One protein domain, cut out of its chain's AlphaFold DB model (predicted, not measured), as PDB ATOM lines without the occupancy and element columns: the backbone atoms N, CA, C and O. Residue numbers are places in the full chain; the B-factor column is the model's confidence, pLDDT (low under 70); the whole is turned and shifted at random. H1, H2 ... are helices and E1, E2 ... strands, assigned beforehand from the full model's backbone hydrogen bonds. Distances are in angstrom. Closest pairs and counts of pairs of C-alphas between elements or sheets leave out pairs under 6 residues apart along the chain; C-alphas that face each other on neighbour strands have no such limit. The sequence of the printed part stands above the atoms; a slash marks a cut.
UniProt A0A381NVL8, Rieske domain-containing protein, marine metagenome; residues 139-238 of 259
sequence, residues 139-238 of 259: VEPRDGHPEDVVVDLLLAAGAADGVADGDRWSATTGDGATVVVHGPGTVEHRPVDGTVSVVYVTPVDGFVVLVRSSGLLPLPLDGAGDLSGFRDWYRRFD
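What this domain is: This is residues 139 to 238 of the 259 residues of the protein "Rieske domain-containing protein" of marine metagenome (UniProt A0A381NVL8). One twisted, seven-stranded sheet curls round a single helix, H1, which lies in the hollow of the sheet; a second helix, H2, covers E2 and E3 toward one edge on the same face, and no named helix is on the other face. The sheet's order is E1 E7 E6 E5 E4 E3 E2, all antiparallel, and E2 to E7 form a meander, each strand the antiparallel neighbour of the one before. The printed part has 100 residues, with two named helices and seven named strands in the order E1 H1 E2 E3 E4 E5 E6 E7 H2, of mixed class, in two layers: helices on one face of a sheet. It is compact, with a radius of gyration of the C-alphas of 12.4 A and spans of 36 by 27 by 24 A.

How they stand to each other: Across the sheet stand E1, residues 139 to 143, E7, 208 to 213, E6, 197 to 203, E5, 186 to 190, E4, 178 to 182, E3, 168 to 172, and E2, 163 to 165. E1 and E2 are the edge strands and are apart. Within hydrogen-bond range are N 142 and O 209 of E1 and E7, 2.8 A; N 200 and O 212 of E6 and E7, 2.8 A; N 187 and O 199 of E5 and E6, 2.8 A; N 180 and O 188 of E4 and E5, 2.8 A; N 169 and O 181 of E3 and E4, 2.9 A; and N 163 and O 170 of E2 and E3, 2.8 A. H1, residues 146 to 156, is on the sheet; its closest C-alphas to E6 are those of Pro 146 and Pro 203, 6.2 A. H2, residues 228 to 237, is on the same face, over E3 and E2, at a height over the sheet of 9.9 A. It runs along the strands, at 15 degrees to E2 on the local plane; the closest C-alphas of the two are those of Ala 164 and Trp 233, 6.9 A. H1 and H2 only just touch, with 3 pairs of C-alphas within 8 A, the closest being Glu 147 and Tyr 234 at 7.1 A. They run opposite ways at a shallow tilt of 34 degrees, only just short of steep. Every O i to N i+4 pair is within hydrogen-bond range in H1, and 4 of 6 in H2.

Where its parts are: E1 begins at C-alpha 139, (-16.409, 24.080, -12.410). E6 is 20.0 A long from first to last C-alpha, E7 16.2 A, and H1 15.2 A. H2, 15.3 A, ends at C-alpha 237, (-12.075, 46.764, -8.557).

The domain as a whole: The C-alphas farthest apart, those of Asp 193 and Asp 205, are 37.0 A apart. The printed part has no cut. E7 to H2 is a long link, residues 214 to 227. Residues 216 to 224 have pLDDT under 70.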
ATOM      1  N   VAL A 139     -17.487  23.288 -13.016       91.19
ATOM      2  CA  VAL A 139     -16.409  24.080 -12.410       91.19
ATOM      3  C   VAL A 139     -15.082  23.626 -12.999       91.19
ATOM      4  O   VAL A 139     -14.770  22.437 -12.959       91.19
ATOM      5  N   GLU A 140     -14.314  24.563 -13.546       92.06
ATOM      6  CA  GLU A 140     -13.022  24.283 -14.173       92.06
ATOM      7  C   GLU A 140     -11.967  25.302 -13.746       92.06
ATOM      8  O   GLU A 140     -12.242  26.504 -13.786       92.06
ATOM      9  N   PRO A 141     -10.751  24.864 -13.382       94.44
ATOM     10  CA  PRO A 141      -9.638  25.782 -13.221       94.44
ATOM     11  C   PRO A 141      -9.194  26.328 -14.583       94.44
ATOM     12  O   PRO A 141      -9.202  25.616 -15.593       94.44
ATOM     13  N   ARG A 142      -8.785  27.594 -14.603       92.62
ATOM     14  CA  ARG A 142      -8.143  28.255 -15.741       92.62
ATOM     15  C   ARG A 142      -6.960  29.068 -15.244       92.62
ATOM     16  O   ARG A 142      -7.083  29.788 -14.256       92.62
ATOM     17  N   ASP A 143      -5.848  28.976 -15.959       93.38
ATOM     18  CA  ASP A 143      -4.700  29.844 -15.728       93.38
ATOM     19  C   ASP A 143      -5.004  31.244 -16.274       93.38
ATOM     20  O   ASP A 143      -5.549  31.391 -17.367       93.38
ATOM     21  N   GLY A 144      -4.642  32.277 -15.524       92.00
ATOM     22  CA  GLY A 144      -4.787  33.668 -15.922       92.00
ATOM     23  C   GLY A 144      -5.280  34.579 -14.805       92.00
ATOM     24  O   GLY A 144      -5.716  34.162 -13.733       92.00
ATOM     25  N   HIS A 145      -5.215  35.876 -15.087       92.75
ATOM     26  CA  HIS A 145      -5.815  36.895 -14.239       92.75
ATOM     27  C   HIS A 145      -7.339  36.921 -14.462       92.75
ATOM     28  O   HIS A 145      -7.770  36.791 -15.610       92.75
ATOM     29  N   PRO A 146      -8.178  37.159 -13.433       93.94
ATOM     30  CA  PRO A 146      -9.636  37.188 -13.600       93.94
ATOM     31  C   PRO A 146     -10.112  38.204 -14.650       93.94
ATOM     32  O   PRO A 146     -11.001  37.886 -15.428       93.94
ATOM     33  N   GLU A 147      -9.472  39.377 -14.748       94.38
ATOM     34  CA  GLU A 147      -9.746  40.355 -15.824       94.38
ATOM     35  C   GLU A 147      -9.569  39.741 -17.219       94.38
ATOM     36  O   GLU A 147     -10.388  39.976 -18.098       94.38
ATOM     37  N   ASP A 148      -8.497  38.970 -17.422       93.25
ATOM     38  CA  ASP A 148      -8.166  38.407 -18.731       93.25
ATOM     39  C   ASP A 148      -9.168  37.300 -19.091       93.25
ATOM     40  O   ASP A 148      -9.736  37.327 -20.175       93.25
ATOM     41  N   VAL A 149      -9.518  36.437 -18.132       93.25
ATOM     42  CA  VAL A 149     -10.537  35.394 -18.335       93.25
ATOM     43  C   VAL A 149     -11.923  35.985 -18.615       93.25
ATOM     44  O   VAL A 149     -12.663  35.451 -19.442       93.25
ATOM     45  N   VAL A 150     -12.295  37.097 -17.969       94.31
ATOM     46  CA  VAL A 150     -13.555  37.789 -18.287       94.31
ATOM     47  C   VAL A 150     -13.501  38.419 -19.679       94.31
ATOM     48  O   VAL A 150     -14.478  38.314 -20.415       94.31
ATOM     49  N   VAL A 151     -12.381  39.024 -20.082       94.31
ATOM     50  CA  VAL A 151     -12.212  39.539 -21.453       94.31
ATOM     51  C   VAL A 151     -12.369  38.419 -22.482       94.31
ATOM     52  O   VAL A 151     -13.116  38.592 -23.443       94.31
ATOM     53  N   ASP A 152     -11.755  37.261 -22.252       92.19
ATOM     54  CA  ASP A 152     -11.861  36.110 -23.151       92.19
ATOM     55  C   ASP A 152     -13.310  35.603 -23.257       92.19
ATOM     56  O   ASP A 152     -13.785  35.302 -24.353       92.19
ATOM     57  N   LEU A 153     -14.056  35.590 -22.142       91.44
ATOM     58  CA  LEU A 153     -15.494  35.286 -22.117       91.44
ATOM     59  C   LEU A 153     -16.316  36.273 -22.956       91.44
ATOM     60  O   LEU A 153     -17.190  35.857 -23.719       91.44
ATOM     61  N   LEU A 154     -16.043  37.571 -22.825       92.81
ATOM     62  CA  LEU A 154     -16.737  38.619 -23.573       92.81
ATOM     63  C   LEU A 154     -16.454  38.528 -25.076       92.81
ATOM     64  O   LEU A 154     -17.380  38.604 -25.884       92.81
ATOM     65  N   LEU A 155     -15.190  38.328 -25.449       91.88
ATOM     66  CA  LEU A 155     -14.783  38.179 -26.844       91.88
ATOM     67  C   LEU A 155     -15.364  36.901 -27.464       91.88
ATOM     68  O   LEU A 155     -15.839  36.941 -28.596       91.88
ATOM     69  N   ALA A 156     -15.394  35.790 -26.722       88.38
ATOM     70  CA  ALA A 156     -16.022  34.545 -27.167       88.38
ATOM     71  C   ALA A 156     -17.542  34.685 -27.363       88.38
ATOM     72  O   ALA A 156     -18.111  34.037 -28.240       88.38
ATOM     73  N   ALA A 157     -18.194  35.558 -26.591       87.75
ATOM     74  CA  ALA A 157     -19.592  35.929 -26.801       87.75
ATOM     75  C   ALA A 157     -19.790  36.917 -27.972       87.75
ATOM     76  O   ALA A 157     -20.922  37.215 -28.334       87.75
ATOM     77  N   GLY A 158     -18.719  37.429 -28.584       90.06
ATOM     78  CA  GLY A 158     -18.792  38.377 -29.698       90.06
ATOM     79  C   GLY A 158     -19.000  39.832 -29.275       90.06
ATOM     80  O   GLY A 158     -19.457  40.644 -30.084       90.06
ATOM     81  N   ALA A 159     -18.693  40.182 -28.022       91.69
ATOM     82  CA  ALA A 159     -18.683  41.572 -27.583       91.69
ATOM     83  C   ALA A 159     -17.453  42.300 -28.151       91.69
ATOM     84  O   ALA A 159     -16.333  41.802 -28.059       91.69
ATOM     85  N   ALA A 160     -17.667  43.489 -28.717       90.75
ATOM     86  CA  ALA A 160     -16.602  44.332 -29.273       90.75
ATOM     87  C   ALA A 160     -16.400  45.642 -28.493       90.75
ATOM     88  O   ALA A 160     -15.291  46.159 -28.441       90.75
ATOM     89  N   ASP A 161     -17.465  46.170 -27.889       93.25
ATOM     90  CA  ASP A 161     -17.455  47.317 -26.980       93.25
ATOM     91  C   ASP A 161     -18.734  47.281 -26.125       93.25
ATOM     92  O   ASP A 161     -19.622  46.456 -26.365       93.25
ATOM     93  N   GLY A 162     -18.851  48.158 -25.132       95.25
ATOM     94  CA  GLY A 162     -20.018  48.214 -24.264       95.25
ATOM     95  C   GLY A 162     -20.077  49.451 -23.381       95.25
ATOM     96  O   GLY A 162     -19.231  50.340 -23.420       95.25
ATOM     97  N   VAL A 163     -21.124  49.505 -22.568       97.00
ATOM     98  CA  VAL A 163     -21.453  50.650 -21.720       97.00
ATOM     99  C   VAL A 163     -21.323  50.254 -20.257       97.00
ATOM    100  O   VAL A 163     -21.857  49.230 -19.828       97.00
ATOM    101  N   ALA A 164     -20.628  51.094 -19.491       96.75
ATOM    102  CA  ALA A 164     -20.527  50.986 -18.045       96.75
ATOM    103  C   ALA A 164     -21.634  51.789 -17.345       96.75
ATOM    104  O   ALA A 164     -21.858  52.954 -17.667       96.75
ATOM    105  N   ASP A 165     -22.246  51.192 -16.327       94.69
ATOM    106  CA  ASP A 165     -23.173  51.835 -15.398       94.69
ATOM    107  C   ASP A 165     -22.888  51.335 -13.974       94.69
ATOM    108  O   ASP A 165     -23.160  50.185 -13.625       94.69
ATOM    109  N   GLY A 166     -22.262  52.176 -13.148       92.38
ATOM    110  CA  GLY A 166     -21.858  51.786 -11.797       92.38
ATOM    111  C   GLY A 166     -20.925  50.567 -11.799       92.38
ATOM    112  O   GLY A 166     -19.840  50.626 -12.386       92.38
ATOM    113  N   ASP A 167     -21.348  49.499 -11.121       93.31
ATOM    114  CA  ASP A 167     -20.641  48.210 -11.019       93.31
ATOM    115  C   ASP A 167     -21.164  47.175 -12.033       93.31
ATOM    116  O   ASP A 167     -20.932  45.973 -11.891       93.31
ATOM    117  N   ARG A 168     -21.846  47.643 -13.084       95.44
ATOM    118  CA  ARG A 168     -22.294  46.852 -14.228       95.44
ATOM    119  C   ARG A 168     -21.621  47.342 -15.508       95.44
ATOM    120  O   ARG A 168     -21.464  48.544 -15.722       95.44
ATOM    121  N   TRP A 169     -21.277  46.412 -16.384       97.19
ATOM    122  CA  TRP A 169     -20.899  46.684 -17.769       97.19
ATOM    123  C   TRP A 169     -21.758  45.827 -18.691       97.19
ATOM    124  O   TRP A 169     -22.087  44.697 -18.338       97.19
ATOM    125  N   SER A 170     -22.166  46.337 -19.849       96.62
ATOM    126  CA  SER A 170     -22.989  45.560 -20.779       96.62
ATOM    127  C   SER A 170     -22.709  45.867 -22.238       96.62
ATOM    128  O   SER A 170     -22.442  47.014 -22.588       96.62
ATOM    129  N   ALA A 171     -22.852  44.849 -23.077       95.88
ATOM    130  CA  ALA A 171     -22.685  44.925 -24.520       95.88
ATOM    131  C   ALA A 171     -23.819  44.196 -25.242       95.88
ATOM    132  O   ALA A 171     -24.394  43.236 -24.724       95.88
ATOM    133  N   THR A 172     -24.114  44.651 -26.458       94.81
ATOM    134  CA  THR A 172     -24.915  43.904 -27.433       94.81
ATOM    135  C   THR A 172     -23.966  43.323 -28.470       94.81
ATOM    136  O   THR A 172     -23.134  44.040 -29.026       94.81
ATOM    137  N   THR A 173     -24.061  42.023 -28.694       90.00
ATOM    138  CA  THR A 173     -23.195  41.267 -29.602       90.00
ATOM    139  C   THR A 173     -23.753  41.323 -31.028       90.00
ATOM    140  O   THR A 173     -24.901  41.716 -31.254       90.00
ATOM    141  N   GLY A 174     -22.943  40.956 -32.026       84.62
ATOM    142  CA  GLY A 174     -23.338  41.052 -33.442       84.62
ATOM    143  C   GLY A 174     -24.542  40.181 -33.837       84.62
ATOM    144  O   GLY A 174     -25.232  40.496 -34.804       84.62
ATOM    145  N   ASP A 175     -24.814  39.118 -33.082       86.06
ATOM    146  CA  ASP A 175     -25.978  38.233 -33.225       86.06
ATOM    147  C   ASP A 175     -27.211  38.708 -32.428       86.06
ATOM    148  O   ASP A 175     -28.253  38.052 -32.449       86.06
ATOM    149  N   GLY A 176     -27.121  39.861 -31.757       89.38
ATOM    150  CA  GLY A 176     -28.211  40.468 -30.995       89.38
ATOM    151  C   GLY A 176     -28.350  39.961 -29.557       89.38
ATOM    152  O   GLY A 176     -29.277  40.392 -28.866       89.38
ATOM    153  N   ALA A 177     -27.460  39.084 -29.082       91.06
ATOM    154  CA  ALA A 177     -27.418  38.713 -27.672       91.06
ATOM    155  C   ALA A 177     -26.965  39.896 -26.797       91.06
ATOM    156  O   ALA A 177     -26.340  40.861 -27.244       91.06
ATOM    157  N   THR A 178     -27.309  39.839 -25.513       93.38
ATOM    158  CA  THR A 178     -26.830  40.792 -24.508       93.38
ATOM    159  C   THR A 178     -25.883  40.086 -23.553       93.38
ATOM    160  O   THR A 178     -26.234  39.063 -22.968       93.38
ATOM    161  N   VAL A 179     -24.705  40.668 -23.342       93.81
ATOM    162  CA  VAL A 179     -23.761  40.234 -22.310       93.81
ATOM    163  C   VAL A 179     -23.672  41.314 -21.245       93.81
ATOM    164  O   VAL A 179     -23.624  42.506 -21.551       93.81
ATOM    165  N   VAL A 180     -23.659  40.902 -19.983       94.94
ATOM    166  CA  VAL A 180     -23.604  41.784 -18.824       94.94
ATOM    167  C   VAL A 180     -22.556  41.266 -17.855       94.94
ATOM    168  O   VAL A 180     -22.608  40.115 -17.445       94.94
ATOM    169  N   VAL A 181     -21.637  42.121 -17.433       95.94
ATOM    170  CA  VAL A 181     -20.695  41.823 -16.355       95.94
ATOM    171  C   VAL A 181     -21.162  42.562 -15.110       95.94
ATOM    172  O   VAL A 181     -21.376  43.774 -15.142       95.94
ATOM    173  N   HIS A 182     -21.329  41.824 -14.017       94.88
ATOM    174  CA  HIS A 182     -21.684  42.350 -12.705       94.88
ATOM    175  C   HIS A 182     -20.488  42.226 -11.762       94.88
ATOM    176  O   HIS A 182     -20.050  41.119 -11.426       94.88
ATOM    177  N   GLY A 183     -19.968  43.365 -11.311       94.38
ATOM    178  CA  GLY A 183     -18.766  43.405 -10.487       94.38
ATOM    179  C   GLY A 183     -17.546  42.796 -11.199       94.38
ATOM    180  O   GLY A 183     -17.480  42.791 -12.427       94.38
ATOM    181  N   PRO A 184     -16.574  42.257 -10.445       94.69
ATOM    182  CA  PRO A 184     -15.347  41.713 -11.027       94.69
ATOM    183  C   PRO A 184     -15.454  40.259 -11.510       94.69
ATOM    184  O   PRO A 184     -14.533  39.772 -12.154       94.69
ATOM    185  N   GLY A 185     -16.512  39.524 -11.164       92.94
ATOM    186  CA  GLY A 185     -16.470  38.059 -11.243       92.94
ATOM    187  C   GLY A 185     -17.715  37.380 -11.783       92.94
ATOM    188  O   GLY A 185     -17.752  36.156 -11.763       92.94
ATOM    189  N   THR A 186     -18.740  38.111 -12.226       94.56
ATOM    190  CA  THR A 186     -19.975  37.493 -12.735       94.56
ATOM    191  C   THR A 186     -20.301  37.987 -14.133       94.56
ATOM    192  O   THR A 186     -20.476  39.185 -14.333       94.56
ATOM    193  N   VAL A 187     -20.428  37.068 -15.084       94.12
ATOM    194  CA  VAL A 187     -20.796  37.342 -16.475       94.12
ATOM    195  C   VAL A 187     -22.119  36.654 -16.769       94.12
ATOM    196  O   VAL A 187     -22.245  35.441 -16.649       94.12
ATOM    197  N   GLU A 188     -23.113  37.432 -17.151       91.94
ATOM    198  CA  GLU A 188     -24.429  36.982 -17.563       91.94
ATOM    199  C   GLU A 188     -24.558  37.133 -19.080       91.94
ATOM    200  O   GLU A 188     -24.317  38.206 -19.634       91.94
ATOM    201  N   HIS A 189     -24.960  36.060 -19.751       89.50
ATOM    202  CA  HIS A 189     -25.204  36.021 -21.182       89.50
ATOM    203  C   HIS A 189     -26.682  35.730 -21.446       89.50
ATOM    204  O   HIS A 189     -27.261  34.801 -20.877       89.50
ATOM    205  N   ARG A 190     -27.288  36.549 -22.305       89.81
ATOM    206  CA  ARG A 190     -28.699  36.476 -22.687       89.81
ATOM    207  C   ARG A 190     -28.811  36.433 -24.211       89.81
ATOM    208  O   ARG A 190     -28.803  37.498 -24.838       89.81
ATOM    209  N   PRO A 191     -28.893  35.241 -24.821       86.56
ATOM    210  CA  PRO A 191     -29.179  35.113 -26.240       86.56
ATOM    211  C   PRO A 191     -30.564  35.662 -26.600       86.56
ATOM    212  O   PRO A 191     -31.424  35.887 -25.745       86.56
ATOM    213  N   VAL A 192     -30.798  35.842 -27.901       87.00
ATOM    214  CA  VAL A 192     -32.066  36.365 -28.446       87.00
ATOM    215  C   VAL A 192     -33.265  35.460 -28.121       87.00
ATOM    216  O   VAL A 192     -34.397  35.933 -28.057       87.00
ATOM    217  N   ASP A 193     -33.029  34.168 -27.878       85.12
ATOM    218  CA  ASP A 193     -34.066  33.203 -27.492       85.12
ATOM    219  C   ASP A 193     -34.582  33.375 -26.049       85.12
ATOM    220  O   ASP A 193     -35.539  32.708 -25.650       85.12
ATOM    221  N   GLY A 194     -33.980  34.286 -25.276       81.12
ATOM    222  CA  GLY A 194     -34.374  34.603 -23.907       81.12
ATOM    223  C   GLY A 194     -33.834  33.639 -22.851       81.12
ATOM    224  O   GLY A 194     -34.162  33.799 -21.673       81.12
ATOM    225  N   THR A 195     -33.008  32.659 -23.229       83.38
ATOM    226  CA  THR A 195     -32.274  31.846 -22.254       83.38
ATOM    227  C   THR A 195     -31.276  32.711 -21.478       83.38
ATOM    228  O   THR A 195     -30.820  33.751 -21.951       83.38
ATOM    229  N   VAL A 196     -30.958  32.322 -20.243       83.88
ATOM    230  CA  VAL A 196     -29.970  33.028 -19.419       83.88
ATOM    231  C   VAL A 196     -28.929  32.023 -18.964       83.88
ATOM    232  O   VAL A 196     -29.266  31.002 -18.363       83.88
ATOM    233  N   SER A 197     -27.664  32.318 -19.237       86.06
ATOM    234  CA  SER A 197     -26.537  31.590 -18.665       86.06
ATOM    235  C   SER A 197     -25.638  32.545 -17.896       86.06
ATOM    236  O   SER A 197     -25.433  33.694 -18.284       86.06
ATOM    237  N   VAL A 198     -25.121  32.072 -16.766       89.06
ATOM    238  CA  VAL A 198     -24.229  32.846 -15.910       89.06
ATOM    239  C   VAL A 198     -22.934  32.082 -15.707       89.06
ATOM    240  O   VAL A 198     -22.909  30.859 -15.539       89.06
ATOM    241  N   VAL A 199     -21.852  32.840 -15.741       92.19
ATOM    242  CA  VAL A 199     -20.484  32.381 -15.596       92.19
ATOM    243  C   VAL A 199     -19.862  33.163 -14.461       92.19
ATOM    244  O   VAL A 199     -19.937  34.390 -14.429       92.19
ATOM    245  N   TYR A 200     -19.228  32.459 -13.540       93.94
ATOM    246  CA  TYR A 200     -18.499  33.065 -12.440       93.94
ATOM    247  C   TYR A 200     -17.015  32.821 -12.616       93.94
ATOM    248  O   TYR A 200     -16.613  31.708 -12.942       93.94
ATOM    249  N   VAL A 201     -16.224  33.857 -12.369       95.75
ATOM    250  CA  VAL A 201     -14.766  33.831 -12.414       95.75
ATOM    251  C   VAL A 201     -14.259  34.218 -11.033       95.75
ATOM    252  O   VAL A 201     -14.329  35.384 -10.646       95.75
ATOM    253  N   THR A 202     -13.758  33.238 -10.285       96.94
ATOM    254  CA  THR A 202     -13.313  33.425  -8.898       96.94
ATOM    255  C   THR A 202     -11.815  33.166  -8.790       96.94
ATOM    256  O   THR A 202     -11.382  32.047  -9.065       96.94
ATOM    257  N   PRO A 203     -10.993  34.155  -8.398       96.12
ATOM    258  CA  PRO A 203      -9.551  33.967  -8.308       96.12
ATOM    259  C   PRO A 203      -9.163  33.102  -7.103       96.12
ATOM    260  O   PRO A 203      -9.676  33.292  -5.997       96.12
ATOM    261  N   VAL A 204      -8.224  32.177  -7.319       95.38
ATOM    262  CA  VAL A 204      -7.789  31.175  -6.333       95.38
ATOM    263  C   VAL A 204      -6.466  31.560  -5.695       95.38
ATOM    264  O   VAL A 204      -6.441  31.800  -4.497       95.38
ATOM    265  N   ASP A 205      -5.383  31.663  -6.467       89.69
ATOM    266  CA  ASP A 205      -4.011  31.854  -5.958       89.69
ATOM    267  C   ASP A 205      -3.222  32.950  -6.702       89.69
ATOM    268  O   ASP A 205      -2.019  33.123  -6.510       89.69
ATOM    269  N   GLY A 206      -3.923  33.734  -7.524       83.75
ATOM    270  CA  GLY A 206      -3.391  34.868  -8.280       83.75
ATOM    271  C   GLY A 206      -2.879  34.516  -9.672       83.75
ATOM    272  O   GLY A 206      -2.677  35.424 -10.478       83.75
ATOM    273  N   PHE A 207      -2.741  33.224  -9.965       87.00
ATOM    274  CA  PHE A 207      -2.437  32.710 -11.299       87.00
ATOM    275  C   PHE A 207      -3.547  31.815 -11.833       87.00
ATOM    276  O   PHE A 207      -3.637  31.654 -13.043       87.00
ATOM    277  N   VAL A 208      -4.386  31.266 -10.956       94.19
ATOM    278  CA  VAL A 208      -5.521  30.418 -11.312       94.19
ATOM    279  C   VAL A 208      -6.832  31.081 -10.900       94.19
ATOM    280  O   VAL A 208      -6.954  31.665  -9.815       94.19
ATOM    281  N   VAL A 209      -7.843  30.935 -11.749       95.88
ATOM    282  CA  VAL A 209      -9.247  31.212 -11.438       95.88
ATOM    283  C   VAL A 209     -10.075  29.934 -11.560       95.88
ATOM    284  O   VAL A 209      -9.778  29.064 -12.377       95.88
ATOM    285  N   LEU A 210     -11.148  29.828 -10.781       95.69
ATOM    286  CA  LEU A 210     -12.217  28.865 -11.029       95.69
ATOM    287  C   LEU A 210     -13.280  29.520 -11.902       95.69
ATOM    288  O   LEU A 210     -13.838  30.557 -11.534       95.69
ATOM    289  N   VAL A 211     -13.568  28.888 -13.036       94.38
ATOM    290  CA  VAL A 211     -14.678  29.239 -13.915       94.38
ATOM    291  C   VAL A 211     -15.832  28.289 -13.637       94.38
ATOM    292  O   VAL A 211     -15.721  27.082 -13.849       94.38
ATOM    293  N   ARG A 212     -16.946  28.838 -13.157       92.12
ATOM    294  CA  ARG A 212     -18.182  28.100 -12.889       92.12
ATOM    295  C   ARG A 212     -19.258  28.517 -13.880       92.12
ATOM    296  O   ARG A 212     -19.527  29.708 -13.975       92.12
ATOM    297  N   SER A 213     -19.914  27.579 -14.563       87.56
ATOM    298  CA  SER A 213     -20.982  27.896 -15.522       87.56
ATOM    299  C   SER A 213     -22.313  27.211 -15.209       87.56
ATOM    300  O   SER A 213     -22.371  26.000 -14.991       87.56
ATOM    301  N   SER A 214     -23.390  28.002 -15.260       77.69
ATOM    302  CA  SER A 214     -24.788  27.580 -15.065       77.69
ATOM    303  C   SER A 214     -25.434  26.961 -16.312       77.69
ATOM    304  O   SER A 214     -26.628  26.674 -16.315       77.69
ATOM    305  N   GLY A 215     -24.679  26.814 -17.404       70.00
ATOM    306  CA  GLY A 215     -25.193  26.440 -18.720       70.00
ATOM    307  C   GLY A 215     -24.081  26.214 -19.745       70.00
ATOM    308  O   GLY A 215     -22.901  26.102 -19.393       70.00
ATOM    309  N   LEU A 216     -24.469  26.135 -21.021       59.88
ATOM    310  CA  LEU A 216     -23.547  25.959 -22.141       59.88
ATOM    311  C   LEU A 216     -22.810  27.273 -22.406       59.88
ATOM    312  O   LEU A 216     -23.327  28.187 -23.042       59.88
ATOM    313  N   LEU A 217     -21.591  27.361 -21.887       58.44
ATOM    314  CA  LEU A 217     -20.620  28.334 -22.358       58.44
ATOM    315  C   LEU A 217     -20.217  27.996 -23.800       58.44
ATOM    316  O   LEU A 217     -19.945  26.820 -24.070       58.44
ATOM    317  N   PRO A 218     -20.096  28.985 -24.703       52.72
ATOM    318  CA  PRO A 218     -19.306  28.788 -25.902       52.72
ATOM    319  C   PRO A 218     -17.864  28.522 -25.464       52.72
ATOM    320  O   PRO A 218     -17.214  29.354 -24.837       52.72
ATOM    321  N   LEU A 219     -17.397  27.306 -25.726       54.09
ATOM    322  CA  LEU A 219     -15.997  26.928 -25.617       54.09
ATOM    323  C   LEU A 219     -15.506  26.577 -27.025       54.09
ATOM    324  O   LEU A 219     -16.231  25.887 -27.748       54.09
ATOM    325  N   PRO A 220     -14.287  26.996 -27.404       59.19
ATOM    326  CA  PRO A 220     -13.247  27.587 -26.551       59.19
ATOM    327  C   PRO A 220     -13.385  29.107 -26.322       59.19
ATOM    328  O   PRO A 220     -14.074  29.798 -27.065       59.19
ATOM    329  N   LEU A 221     -12.712  29.614 -25.279       65.88
ATOM    330  CA  LEU A 221     -12.641  31.043 -24.934       65.88
ATOM    331  C   LEU A 221     -11.466  31.708 -25.666       65.88
ATOM    332  O   LEU A 221     -10.617  32.331 -25.044       65.88
ATOM    333  N   ASP A 222     -11.381  31.527 -26.981       63.88
ATOM    334  CA  ASP A 222     -10.208  31.945 -27.765       63.88
ATOM    335  C   ASP A 222     -10.547  33.178 -28.617       63.88
ATOM    336  O   ASP A 222     -10.325  33.223 -29.829       63.88
ATOM    337  N   GLY A 223     -11.170  34.172 -27.985       61.28
ATOM    338  CA  GLY A 223     -11.566  35.408 -28.643       61.28
ATOM    339  C   GLY A 223     -10.368  36.323 -28.906       61.28
ATOM    340  O   GLY A 223      -9.538  36.546 -28.031       61.28
ATOM    341  N   ALA A 224     -10.280  36.890 -30.111       66.12
ATOM    342  CA  ALA A 224      -9.271  37.888 -30.460       66.12
ATOM    343  C   ALA A 224      -9.925  39.270 -30.588       66.12
ATOM    344  O   ALA A 224     -10.828  39.459 -31.402       66.12
ATOM    345  N   GLY A 225      -9.462  40.245 -29.806       78.25
ATOM    346  CA  GLY A 225      -9.972  41.614 -29.834       78.25
ATOM    347  C   GLY A 225      -9.402  42.472 -28.707       78.25
ATOM    348  O   GLY A 225      -8.723  41.968 -27.813       78.25
ATOM    349  N   ASP A 226      -9.665  43.779 -28.760       85.31
ATOM    350  CA  ASP A 226      -9.307  44.723 -27.700       85.31
ATOM    351  C   ASP A 226     -10.576  45.275 -27.047       85.31
ATOM    352  O   ASP A 226     -11.367  45.956 -27.693       85.31
ATOM    353  N   LEU A 227     -10.751  44.993 -25.755       93.50
ATOM    354  CA  LEU A 227     -11.827  45.534 -24.923       93.50
ATOM    355  C   LEU A 227     -11.262  46.566 -23.937       93.50
ATOM    356  O   LEU A 227     -11.459  46.471 -22.725       93.50
ATOM    357  N   SER A 228     -10.518  47.551 -24.442       92.44
ATOM    358  CA  SER A 228      -9.871  48.581 -23.617       92.44
ATOM    359  C   SER A 228     -10.863  49.352 -22.735       92.44
ATOM    360  O   SER A 228     -10.595  49.533 -21.546       92.44
ATOM    361  N   GLY A 229     -12.051  49.690 -23.254       94.25
ATOM    362  CA  GLY A 229     -13.126  50.318 -22.473       94.25
ATOM    363  C   GLY A 229     -13.618  49.456 -21.301       94.25
ATOM    364  O   GLY A 229     -13.833  49.962 -20.198       94.25
ATOM    365  N   PHE A 230     -13.724  48.137 -21.497       96.38
ATOM    366  CA  PHE A 230     -14.031  47.199 -20.415       96.38
ATOM    367  C   PHE A 230     -12.898  47.138 -19.387       96.38
ATOM    368  O   PHE A 230     -13.159  47.202 -18.189       96.38
ATOM    369  N   ARG A 231     -11.641  47.034 -19.833       95.12
ATOM    370  CA  ARG A 231     -10.479  46.948 -18.934       95.12
ATOM    371  C   ARG A 231     -10.361  48.185 -18.048       95.12
ATOM    372  O   ARG A 231     -10.112  48.064 -16.849       95.12
ATOM    373  N   ASP A 232     -10.592  49.369 -18.603       94.50
ATOM    374  CA  ASP A 232     -10.595  50.615 -17.833       94.50
ATOM    375  C   ASP A 232     -11.725  50.655 -16.797       94.50
ATOM    376  O   ASP A 232     -11.510  51.092 -15.662       94.50
ATOM    377  N   TRP A 233     -12.906  50.130 -17.135       95.62
ATOM    378  CA  TRP A 233     -13.992  49.940 -16.172       95.62
ATOM    379  C   TRP A 233     -13.633  48.915 -15.080       95.62
ATOM    380  O   TRP A 233     -13.803  49.204 -13.893       95.62
ATOM    381  N   TYR A 234     -13.084  47.756 -15.456       95.25
ATOM    382  CA  TYR A 234     -12.777  46.639 -14.558       95.25
ATOM    383  C   TYR A 234     -11.753  47.020 -13.482       95.25
ATOM    384  O   TYR A 234     -11.901  46.670 -12.310       95.25
ATOM    385  N   ARG A 235     -10.748  47.826 -13.837       92.12
ATOM    386  CA  ARG A 235      -9.693  48.283 -12.909       92.12
ATOM    387  C   ARG A 235     -10.210  49.087 -11.715       92.12
ATOM    388  O   ARG A 235      -9.481  49.318 -10.752       92.12
ATOM    389  N   ARG A 236     -11.483  49.496 -11.699       91.19
ATOM    390  CA  ARG A 236     -12.121  50.090 -10.511       91.19
ATOM    391  C   ARG A 236     -12.169  49.135  -9.311       91.19
ATOM    392  O   ARG A 236     -12.233  49.621  -8.173       91.19
ATOM    393  N   PHE A 237     -12.119  47.825  -9.564       92.88
ATOM    394  CA  PHE A 237     -12.075  46.764  -8.557       92.88
ATOM    395  C   PHE A 237     -10.648  46.470  -8.053       92.88
ATOM    396  O   PHE A 237     -10.493  45.758  -7.064       92.88
ATOM    397  N   ASP A 238      -9.607  47.085  -8.626       88.88
ATOM    398  CA  ASP A 238      -8.192  46.848  -8.278       88.88
ATOM    399  C   ASP A 238      -7.744  47.515  -6.963       88.88
ATOM    400  O   ASP A 238      -6.554  47.607  -6.639       88.88
TER     401      ASP A 238